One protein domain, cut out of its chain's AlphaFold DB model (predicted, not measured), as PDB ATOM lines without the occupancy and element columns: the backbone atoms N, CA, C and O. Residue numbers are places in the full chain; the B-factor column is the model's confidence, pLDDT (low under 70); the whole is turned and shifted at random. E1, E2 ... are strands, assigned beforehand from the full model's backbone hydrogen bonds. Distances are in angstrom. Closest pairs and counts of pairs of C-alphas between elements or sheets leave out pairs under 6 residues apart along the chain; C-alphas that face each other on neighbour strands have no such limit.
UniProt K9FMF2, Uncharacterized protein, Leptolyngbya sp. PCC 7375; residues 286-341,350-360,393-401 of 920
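AT A GLANCE: This is residues 286 to 341, 350 to 360 and 393 to 401 of the 920 residues of an uncharacterized protein of Leptolyngbya sp. PCC 7375 (UniProt K9FMF2). A long, twisted, antiparallel sheet of three strands, E2, E1 and E5, makes one slab, and a short ribbon of two strands, E3 and E4, is set off from it with no contact between its strands and those of the sheet. The long hairpin of E1 and E2 makes most of the slab's length, and the unnamed residues 286 to 298 lead into E1. The printed part has 76 residues with no named helix and five named strands, in the order E1, E2, E3, E4, E5 along the chain; the class is all strand. The whole is loose, with a radius of gyration of the C-alphas of 14.3 A, and only just elongated, with spans of 43 by 28 by 20 A.

IN THESE COORDINATES: In the larger sheet, E1 is residues 299 to 310, 35.2 A from first to last C-alpha, and begins at C-alpha 299 (-36.947, 54.796, 37.585). E2 is residues 313 to 325, 35.7 A long, and is the longest strand by residues. E5 is residues 393 to 401, 23.9 A long, and ends at C-alpha 401 (-46.034, 57.218, 33.818). In the smaller sheet, E3 is residues 334 to 338, 12.5 A long, and begins at C-alpha 334 (-47.730, 41.282, 20.554). E4 is residues 350 to 354, 12.7 A long.

HOW THE PARTS SIT: The larger sheet runs E2, E1, E5, with E1 the inner strand and E2 and E5 the edge strands. E1 and E2 form a hairpin and are antiparallel, at 165 degrees between their directions. The C-alphas of Ser 303 and Ser 321 face each other at 4.1 A, and N 304 and O 320 are within hydrogen-bond range at 3.0 A. E1 and E5 are antiparallel at 160 degrees; C-alphas 304 and 399 face each other at 4.3 A, and N 305 and O 397 are within hydrogen-bond range at 2.9 A. In the smaller sheet, E3 and E4 are antiparallel at 156 degrees; C-alphas 337 and 351 face each other at 4.7 A, and N 336 and O 352 are within hydrogen-bond range at 2.9 A. E3 and E4 are apart from E1, E2 and E5.

THE WHOLE: The C-alphas farthest apart are those of Gly 293 and Asn 341, 47.1 A. Residues 342 to 349 are not printed, with 12.5 A between C-alphas 341 and 350; residues 361 to 392 are not printed either, with 30.6 A between C-alphas 360 and 393. Of the links printed whole, E1 to E2 is tight and E2 to E3 is short. The mean pLDDT of the printed part is 74.9, and 27 residues are under 70: 286 to 289, 291 to 292, 332 to 341 and 350 to 360.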
ATOM      1  N   ASP A 286     -53.907  52.414  17.894       46.38
ATOM      2  CA  ASP A 286     -53.467  53.761  18.237       46.38
ATOM      3  C   ASP A 286     -53.043  53.780  19.710       46.38
ATOM      4  O   ASP A 286     -53.857  53.567  20.614       46.38
ATOM      5  N   PHE A 287     -51.756  54.014  19.957       61.94
ATOM      6  CA  PHE A 287     -51.241  54.274  21.299       61.94
ATOM      7  C   PHE A 287     -51.322  55.780  21.589       61.94
ATOM      8  O   PHE A 287     -51.015  56.579  20.702       61.94
ATOM      9  N   PRO A 288     -51.698  56.198  22.813       67.75
ATOM     10  CA  PRO A 288     -51.602  57.601  23.197       67.75
ATOM     11  C   PRO A 288     -50.132  58.047  23.186       67.75
ATOM     12  O   PRO A 288     -49.240  57.268  23.531       67.75
ATOM     13  N   GLU A 289     -49.882  59.302  22.807       68.75
ATOM     14  CA  GLU A 289     -48.532  59.872  22.816       68.75
ATOM     15  C   GLU A 289     -47.912  59.767  24.216       68.75
ATOM     16  O   GLU A 289     -48.498  60.196  25.213       68.75
ATOM     17  N   ILE A 290     -46.708  59.194  24.292       77.44
ATOM     18  CA  ILE A 290     -45.949  59.117  25.540       77.44
ATOM     19  C   ILE A 290     -45.547  60.549  25.924       77.44
ATOM     20  O   ILE A 290     -44.897  61.218  25.116       77.44
ATOM     21  N   PRO A 291     -45.883  61.044  27.133       68.31
ATOM     22  CA  PRO A 291     -45.500  62.387  27.546       68.31
ATOM     23  C   PRO A 291     -43.972  62.517  27.566       68.31
ATOM     24  O   PRO A 291     -43.274  61.838  28.327       68.31
ATOM     25  N   GLY A 292     -43.455  63.386  26.696       66.75
ATOM     26  CA  GLY A 292     -42.029  63.664  26.576       66.75
ATOM     27  C   GLY A 292     -41.486  64.381  27.812       66.75
ATOM     28  O   GLY A 292     -42.089  65.333  28.300       66.75
ATOM     29  N   GLY A 293     -40.327  63.933  28.298       81.50
ATOM     30  CA  GLY A 293     -39.645  64.535  29.451       81.50
ATOM     31  C   GLY A 293     -38.669  63.612  30.183       81.50
ATOM     32  O   GLY A 293     -37.822  64.107  30.917       81.50
ATOM     33  N   GLN A 294     -38.759  62.300  29.941       88.88
ATOM     34  CA  GLN A 294     -38.150  61.274  30.788       88.88
ATOM     35  C   GLN A 294     -36.613  61.314  30.844       88.88
ATOM     36  O   GLN A 294     -35.920  61.228  29.827       88.88
ATOM     37  N   GLU A 295     -36.082  61.387  32.064       87.62
ATOM     38  CA  GLU A 295     -34.656  61.452  32.379       87.62
ATOM     39  C   GLU A 295     -33.957  60.080  32.199       87.62
ATOM     40  O   GLU A 295     -34.347  59.079  32.818       87.62
ATOM     41  N   PRO A 296     -32.872  59.997  31.399       87.00
ATOM     42  CA  PRO A 296     -32.096  58.770  31.231       87.00
ATOM     43  C   PRO A 296     -31.600  58.165  32.550       87.00
ATOM     44  O   PRO A 296     -30.887  58.794  33.328       87.00
ATOM     45  N   GLY A 297     -31.942  56.895  32.780       87.06
ATOM     46  CA  GLY A 297     -31.509  56.128  33.951       87.06
ATOM     47  C   GLY A 297     -32.341  56.322  35.227       87.06
ATOM     48  O   GLY A 297     -32.049  55.628  36.211       87.06
ATOM     49  N   ARG A 298     -33.366  57.187  35.218       92.88
ATOM     50  CA  ARG A 298     -34.351  57.336  36.305       92.88
ATOM     51  C   ARG A 298     -35.354  56.175  36.306       92.88
ATOM     52  O   ARG A 298     -35.533  55.513  35.286       92.88
ATOM     53  N   MET A 299     -35.949  55.867  37.457       93.56
ATOM     54  CA  MET A 299     -36.947  54.796  37.585       93.56
ATOM     55  C   MET A 299     -38.355  55.371  37.411       93.56
ATOM     56  O   MET A 299     -38.673  56.393  38.014       93.56
ATOM     57  N   TYR A 300     -39.195  54.685  36.643       94.56
ATOM     58  CA  TYR A 300     -40.572  55.055  36.335       94.56
ATOM     59  C   TYR A 300     -41.521  53.926  36.720       94.56
ATOM     60  O   TYR A 300     -41.365  52.795  36.262       94.56
ATOM     61  N   ASP A 301     -42.515  54.244  37.541       93.81
ATOM     62  CA  ASP A 301     -43.696  53.418  37.739       93.81
ATOM     63  C   ASP A 301     -44.682  53.718  36.607       93.81
ATOM     64  O   ASP A 301     -45.243  54.815  36.504       93.81
ATOM     65  N   VAL A 302     -44.845  52.729  35.733       94.12
ATOM     66  CA  VAL A 302     -45.747  52.751  34.583       94.12
ATOM     67  C   VAL A 302     -46.940  51.879  34.911       94.12
ATOM     68  O   VAL A 302     -46.787  50.677  35.136       94.12
ATOM     69  N   SER A 303     -48.132  52.462  34.906       92.44
ATOM     70  CA  SER A 303     -49.377  51.714  35.027       92.44
ATOM     71  C   SER A 303     -50.318  52.007  33.879       92.44
ATOM     72  O   SER A 303     -50.421  53.147  33.446       92.44
ATOM     73  N   PHE A 304     -51.032  50.992  33.418       93.81
ATOM     74  CA  PHE A 304     -52.064  51.119  32.397       93.81
ATOM     75  C   PHE A 304     -53.255  50.236  32.756       93.81
ATOM     76  O   PHE A 304     -53.130  49.259  33.503       93.81
ATOM     77  N   TYR A 305     -54.416  50.574  32.221       92.12
ATOM     78  CA  TYR A 305     -55.637  49.803  32.378       92.12
ATOM     79  C   TYR A 305     -55.906  49.044  31.076       92.12
ATOM     80  O   TYR A 305     -55.917  49.628  29.994       92.12
ATOM     81  N   SER A 306     -56.045  47.721  31.167       93.06
ATOM     82  CA  SER A 306     -56.324  46.856  30.019       93.06
ATOM     83  C   SER A 306     -57.727  46.278  30.119       93.06
ATOM     84  O   SER A 306     -58.046  45.630  31.121       93.06
ATOM     85  N   GLU A 307     -58.512  46.433  29.057       92.06
ATOM     86  CA  GLU A 307     -59.810  45.785  28.892       92.06
ATOM     87  C   GLU A 307     -59.765  44.795  27.731       92.06
ATOM     88  O   GLU A 307     -59.145  45.045  26.698       92.06
ATOM     89  N   ILE A 308     -60.429  43.652  27.899       88.88
ATOM     90  CA  ILE A 308     -60.624  42.651  26.852       88.88
ATOM     91  C   ILE A 308     -62.125  42.461  26.676       88.88
ATOM     92  O   ILE A 308     -62.816  41.941  27.561       88.88
ATOM     93  N   LEU A 309     -62.611  42.883  25.514       89.31
ATOM     94  CA  LEU A 309     -63.973  42.693  25.056       89.31
ATOM     95  C   LEU A 309     -64.027  41.475  24.132       89.31
ATOM     96  O   LEU A 309     -63.190  41.321  23.239       89.31
ATOM     97  N   LEU A 310     -65.031  40.629  24.337       90.56
ATOM     98  CA  LEU A 310     -65.349  39.489  23.483       90.56
ATOM     99  C   LEU A 310     -66.705  39.751  22.842       90.56
ATOM    100  O   LEU A 310     -67.694  39.899  23.557       90.56
ATOM    101  N   ASP A 311     -66.734  39.866  21.515       90.94
ATOM    102  CA  ASP A 311     -67.934  40.222  20.743       90.94
ATOM    103  C   ASP A 311     -68.608  41.527  21.226       90.94
ATOM    104  O   ASP A 311     -69.826  41.689  21.183       90.94
ATOM    105  N   GLY A 312     -67.792  42.475  21.704       88.94
ATOM    106  CA  GLY A 312     -68.232  43.768  22.241       88.94
ATOM    107  C   GLY A 312     -68.634  43.762  23.721       88.94
ATOM    108  O   GLY A 312     -68.922  44.827  24.263       88.94
ATOM    109  N   GLU A 313     -68.617  42.614  24.403       88.69
ATOM    110  CA  GLU A 313     -68.915  42.512  25.837       88.69
ATOM    111  C   GLU A 313     -67.619  42.454  26.665       88.69
ATOM    112  O   GLU A 313     -66.749  41.621  26.404       88.69
ATOM    113  N   LEU A 314     -67.478  43.317  27.678       89.75
ATOM    114  CA  LEU A 314     -66.315  43.330  28.572       89.75
ATOM    115  C   LEU A 314     -66.215  42.004  29.348       89.75
ATOM    116  O   LEU A 314     -67.048  41.715  30.208       89.75
ATOM    117  N   ARG A 315     -65.178  41.204  29.072       92.00
ATOM    118  CA  ARG A 315     -64.909  39.935  29.777       92.00
ATOM    119  C   ARG A 315     -63.868  40.070  30.870       92.00
ATOM    120  O   ARG A 315     -63.954  39.381  31.883       92.00
ATOM    121  N   PHE A 316     -62.875  40.924  30.657       88.88
ATOM    122  CA  PHE A 316     -61.771  41.101  31.588       88.88
ATOM    123  C   PHE A 316     -61.329  42.558  31.616       88.88
ATOM    124  O   PHE A 316     -61.225  43.202  30.576       88.88
ATOM    125  N   SER A 317     -61.046  43.050  32.814       90.94
ATOM    126  CA  SER A 317     -60.525  44.385  33.083       90.94
ATOM    127  C   SER A 317     -59.484  44.265  34.193       90.94
ATOM    128  O   SER A 317     -59.700  43.546  35.176       90.94
ATOM    129  N   ARG A 318     -58.331  44.921  34.026       90.94
ATOM    130  CA  ARG A 318     -57.269  44.944  35.039       90.94
ATOM    131  C   ARG A 318     -56.354  46.153  34.872       90.94
ATOM    132  O   ARG A 318     -55.872  46.423  33.776       90.94
ATOM    133  N   THR A 319     -56.030  46.807  35.986       90.81
ATOM    134  CA  THR A 319     -54.879  47.714  36.069       90.81
ATOM    135  C   THR A 319     -53.598  46.907  36.237       90.81
ATOM    136  O   THR A 319     -53.495  46.038  37.110       90.81
ATOM    137  N   VAL A 320     -52.614  47.212  35.407       89.12
ATOM    138  CA  VAL A 320     -51.266  46.649  35.430       89.12
ATOM    139  C   VAL A 320     -50.324  47.755  35.866       89.12
ATOM    140  O   VAL A 320     -50.475  48.884  35.412       89.12
ATOM    141  N   SER A 321     -49.343  47.445  36.709       90.50
ATOM    142  CA  SER A 321     -48.233  48.341  37.021       90.50
ATOM    143  C   SER A 321     -46.898  47.607  36.906       90.50
ATOM    144  O   SER A 321     -46.804  46.414  37.200       90.50
ATOM    145  N   SER A 322     -45.874  48.317  36.443       91.00
ATOM    146  CA  SER A 322     -44.501  47.835  36.300       91.00
ATOM    147  C   SER A 322     -43.526  48.973  36.582       91.00
ATOM    148  O   SER A 322     -43.834  50.133  36.312       91.00
ATOM    149  N   ARG A 323     -42.341  48.642  37.102       92.12
ATOM    150  CA  ARG A 323     -41.278  49.610  37.387       92.12
ATOM    151  C   ARG A 323     -40.133  49.426  36.400       92.12
ATOM    152  O   ARG A 323     -39.518  48.362  36.343       92.12
ATOM    153  N   LEU A 324     -39.856  50.467  35.628       92.19
ATOM    154  CA  LEU A 324     -38.962  50.460  34.470       92.19
ATOM    155  C   LEU A 324     -37.867  51.519  34.654       92.19
ATOM    156  O   LEU A 324     -38.046  52.457  35.428       92.19
ATOM    157  N   ARG A 325     -36.715  51.376  33.986       89.56
ATOM    158  CA  ARG A 325     -35.583  52.308  34.132       89.56
ATOM    159  C   ARG A 325     -35.233  52.974  32.809       89.56
ATOM    160  O   ARG A 325     -34.928  52.279  31.851       89.56
ATOM    161  N   GLY A 326     -35.151  54.300  32.802       86.88
ATOM    162  CA  GLY A 326     -34.889  55.097  31.606       86.88
ATOM    163  C   GLY A 326     -36.154  55.417  30.800       86.88
ATOM    164  O   GLY A 326     -37.252  55.033  31.204       86.88
ATOM    165  N   PRO A 327     -35.998  56.161  29.691       85.38
ATOM    166  CA  PRO A 327     -37.115  56.667  28.909       85.38
ATOM    167  C   PRO A 327     -37.854  55.538  28.186       85.38
ATOM    168  O   PRO A 327     -37.242  54.729  27.488       85.38
ATOM    169  N   LEU A 328     -39.181  55.523  28.298       79.94
ATOM    170  CA  LEU A 328     -40.044  54.701  27.458       79.94
ATOM    171  C   LEU A 328     -40.100  55.296  26.047       79.94
ATOM    172  O   LEU A 328     -40.613  56.396  25.851       79.94
ATOM    173  N   ILE A 329     -39.569  54.553  25.073       74.56
ATOM    174  CA  ILE A 329     -39.481  54.978  23.668       74.56
ATOM    175  C   ILE A 329     -40.720  54.539  22.872       74.56
ATOM    176  O   ILE A 329     -41.203  55.280  22.020       74.56
ATOM    177  N   SER A 330     -41.254  53.350  23.157       75.25
ATOM    178  CA  SER A 330     -42.406  52.777  22.458       75.25
ATOM    179  C   SER A 330     -43.173  51.793  23.348       75.25
ATOM    180  O   SER A 330     -42.623  51.211  24.284       75.25
ATOM    181  N   PHE A 331     -44.454  51.598  23.029       71.94
ATOM    182  CA  PHE A 331     -45.231  50.430  23.436       71.94
ATOM    183  C   PHE A 331     -45.562  49.632  22.175       71.94
ATOM    184  O   PHE A 331     -45.983  50.210  21.175       71.94
ATOM    185  N   TYR A 332     -45.427  48.308  22.222       68.38
ATOM    186  CA  TYR A 332     -45.961  47.425  21.187       68.38
ATOM    187  C   TYR A 332     -46.811  46.322  21.815       68.38
ATOM    188  O   TYR A 332     -46.552  45.869  22.928       68.38
ATOM    189  N   LYS A 333     -47.847  45.897  21.088       66.56
ATOM    190  CA  LYS A 333     -48.767  44.828  21.488       66.56
ATOM    191  C   LYS A 333     -48.490  43.602  20.631       66.56
ATOM    192  O   LYS A 333     -48.874  43.568  19.464       66.56
ATOM    193  N   GLN A 334     -47.869  42.581  21.210       60.56
ATOM    194  CA  GLN A 334     -47.730  41.282  20.554       60.56
ATOM    195  C   GLN A 334     -48.804  40.330  21.086       60.56
ATOM    196  O   GLN A 334     -48.805  40.021  22.276       60.56
ATOM    197  N   MET A 335     -49.710  39.872  20.217       46.31
ATOM    198  CA  MET A 335     -50.661  38.800  20.532       46.31
ATOM    199  C   MET A 335     -50.058  37.456  20.117       46.31
ATOM    200  O   MET A 335     -49.777  37.242  18.940       46.31
ATOM    201  N   VAL A 336     -49.852  36.557  21.080       48.06
ATOM    202  CA  VAL A 336     -49.359  35.192  20.854       48.06
ATOM    203  C   VAL A 336     -50.498  34.220  21.136       48.06
ATOM    204  O   VAL A 336     -50.934  34.092  22.278       48.06
ATOM    205  N   ALA A 337     -50.990  33.531  20.108       39.34
ATOM    206  CA  ALA A 337     -51.961  32.454  20.273       39.34
ATOM    207  C   ALA A 337     -51.220  31.128  20.497       39.34
ATOM    208  O   ALA A 337     -50.582  30.619  19.577       39.34
ATOM    209  N   THR A 338     -51.305  30.554  21.700       40.53
ATOM    210  CA  THR A 338     -50.733  29.226  21.972       40.53
ATOM    211  C   THR A 338     -51.772  28.149  21.661       40.53
ATOM    212  O   THR A 338     -52.811  28.080  22.325       40.53
ATOM    213  N   SER A 339     -51.493  27.316  20.657       37.16
ATOM    214  CA  SER A 339     -52.305  26.146  20.304       37.16
ATOM    215  C   SER A 339     -51.793  24.915  21.044       37.16
ATOM    216  O   SER A 339     -50.690  24.445  20.770       37.16
ATOM    217  N   ASN A 340     -52.594  24.366  21.955       38.47
ATOM    218  CA  ASN A 340     -52.257  23.122  22.640       38.47
ATOM    219  C   ASN A 340     -52.673  21.932  21.766       38.47
ATOM    220  O   ASN A 340     -53.851  21.581  21.728       38.47
ATOM    221  N   ASN A 341     -51.718  21.273  21.102       41.56
ATOM    222  CA  ASN A 341     -51.958  20.009  20.387       41.56
ATOM    223  C   ASN A 341     -52.097  18.829  21.373       41.56
ATOM    224  O   ASN A 341     -51.307  17.887  21.358       41.56
ATOM    225  N   ARG A 350     -54.843  29.724  25.467       43.59
ATOM    226  CA  ARG A 350     -54.296  30.952  26.059       43.59
ATOM    227  C   ARG A 350     -53.898  31.909  24.936       43.59
ATOM    228  O   ARG A 350     -53.355  31.498  23.911       43.59
ATOM    229  N   GLN A 351     -54.166  33.192  25.143       43.94
ATOM    230  CA  GLN A 351     -53.566  34.264  24.358       43.94
ATOM    231  C   GLN A 351     -52.643  35.055  25.276       43.94
ATOM    232  O   GLN A 351     -53.087  35.548  26.316       43.94
ATOM    233  N   LEU A 352     -51.369  35.147  24.897       43.12
ATOM    234  CA  LEU A 352     -50.385  35.976  25.575       43.12
ATOM    235  C   LEU A 352     -50.396  37.370  24.952       43.12
ATOM    236  O   LEU A 352     -50.287  37.505  23.734       43.12
ATOM    237  N   ILE A 353     -50.475  38.404  25.785       46.97
ATOM    238  CA  ILE A 353     -50.113  39.764  25.384       46.97
ATOM    239  C   ILE A 353     -48.705  40.012  25.922       46.97
ATOM    240  O   ILE A 353     -48.482  39.870  27.124       46.97
ATOM    241  N   ARG A 354     -47.756  40.370  25.053       49.50
ATOM    242  CA  ARG A 354     -46.452  40.907  25.471       49.50
ATOM    243  C   ARG A 354     -46.378  42.393  25.154       49.50
ATOM    244  O   ARG A 354     -46.782  42.822  24.072       49.50
ATOM    245  N   ILE A 355     -45.841  43.134  26.119       50.84
ATOM    246  CA  ILE A 355     -45.463  44.541  26.020       50.84
ATOM    247  C   ILE A 355     -43.969  44.590  26.325       50.84
ATOM    248  O   ILE A 355     -43.556  44.208  27.421       50.84
ATOM    249  N   GLY A 356     -43.171  45.002  25.343       44.97
ATOM    250  CA  GLY A 356     -41.734  45.207  25.496       44.97
ATOM    251  C   GLY A 356     -41.361  46.680  25.360       44.97
ATOM    252  O   GLY A 356     -42.149  47.487  24.871       44.97
ATOM    253  N   LEU A 357     -40.142  47.002  25.789       47.00
ATOM    254  CA  LEU A 357     -39.504  48.299  25.588       47.00
ATOM    255  C   LEU A 357     -38.333  48.125  24.627       47.00
ATOM    256  O   LEU A 357     -37.489  47.252  24.838       47.00
ATOM    257  N   GLU A 358     -38.234  48.984  23.622       40.12
ATOM    258  CA  GLU A 358     -37.025  49.078  22.809       40.12
ATOM    259  C   GLU A 358     -36.025  50.053  23.446       40.12
ATOM    260  O   GLU A 358     -36.395  51.136  23.894       40.12
ATOM    261  N   GLY A 359     -34.738  49.689  23.443       39.41
ATOM    262  CA  GLY A 359     -33.656  50.668  23.582       39.41
ATOM    263  C   GLY A 359     -33.086  50.948  24.980       39.41
ATOM    264  O   GLY A 359     -32.880  52.110  25.309       39.41
ATOM    265  N   THR A 360     -32.725  49.932  25.779       31.94
ATOM    266  CA  THR A 360     -31.468  49.928  26.583       31.94
ATOM    267  C   THR A 360     -31.230  48.593  27.303       31.94
ATOM    268  O   THR A 360     -32.162  47.861  27.619       31.94
ATOM    269  N   THR A 393     -61.424  42.160  21.076       82.50
ATOM    270  CA  THR A 393     -60.926  43.538  21.080       82.50
ATOM    271  C   THR A 393     -60.285  43.804  22.431       82.50
ATOM    272  O   THR A 393     -60.974  43.856  23.443       82.50
ATOM    273  N   ALA A 394     -58.963  43.966  22.457       83.62
ATOM    274  CA  ALA A 394     -58.236  44.334  23.670       83.62
ATOM    275  C   ALA A 394     -57.723  45.775  23.570       83.62
ATOM    276  O   ALA A 394     -56.847  46.056  22.741       83.62
ATOM    277  N   THR A 395     -58.281  46.651  24.403       86.06
ATOM    278  CA  THR A 395     -57.974  48.080  24.521       86.06
ATOM    279  C   THR A 395     -57.042  48.332  25.706       86.06
ATOM    280  O   THR A 395     -57.087  47.637  26.721       86.06
ATOM    281  N   ILE A 396     -56.172  49.332  25.564       88.44
ATOM    282  CA  ILE A 396     -55.316  49.840  26.638       88.44
ATOM    283  C   ILE A 396     -55.654  51.321  26.805       88.44
ATOM    284  O   ILE A 396     -55.594  52.072  25.830       88.44
ATOM    285  N   SER A 397     -56.007  51.734  28.017       91.12
ATOM    286  CA  SER A 397     -56.252  53.131  28.379       91.12
ATOM    287  C   SER A 397     -55.477  53.512  29.640       91.12
ATOM    288  O   SER A 397     -54.787  52.688  30.247       91.12
ATOM    289  N   ASP A 398     -55.566  54.792  30.011       91.25
ATOM    290  CA  ASP A 398     -55.084  55.314  31.294       91.25
ATOM    291  C   ASP A 398     -53.610  54.985  31.582       91.25
ATOM    292  O   ASP A 398     -53.241  54.625  32.700       91.25
ATOM    293  N   ILE A 399     -52.759  55.110  30.554       92.19
ATOM    294  CA  ILE A 399     -51.308  54.969  30.695       92.19
ATOM    295  C   ILE A 399     -50.788  56.137  31.542       92.19
ATOM    296  O   ILE A 399     -50.650  57.265  31.070       92.19
ATOM    297  N   GLN A 400     -50.492  55.853  32.804       92.75
ATOM    298  CA  GLN A 400     -49.826  56.752  33.733       92.75
ATOM    299  C   GLN A 400     -48.353  56.366  33.823       92.75
ATOM    300  O   GLN A 400     -48.013  55.210  34.070       92.75
ATOM    301  N   ILE A 401     -47.478  57.350  33.635       93.06
ATOM    302  CA  ILE A 401     -46.034  57.218  33.818       93.06
ATOM    303  C   ILE A 401     -45.657  58.198  34.921       93.06
ATOM    304  O   ILE A 401     -45.824  59.407  34.767       93.06
TER     305      ILE A 401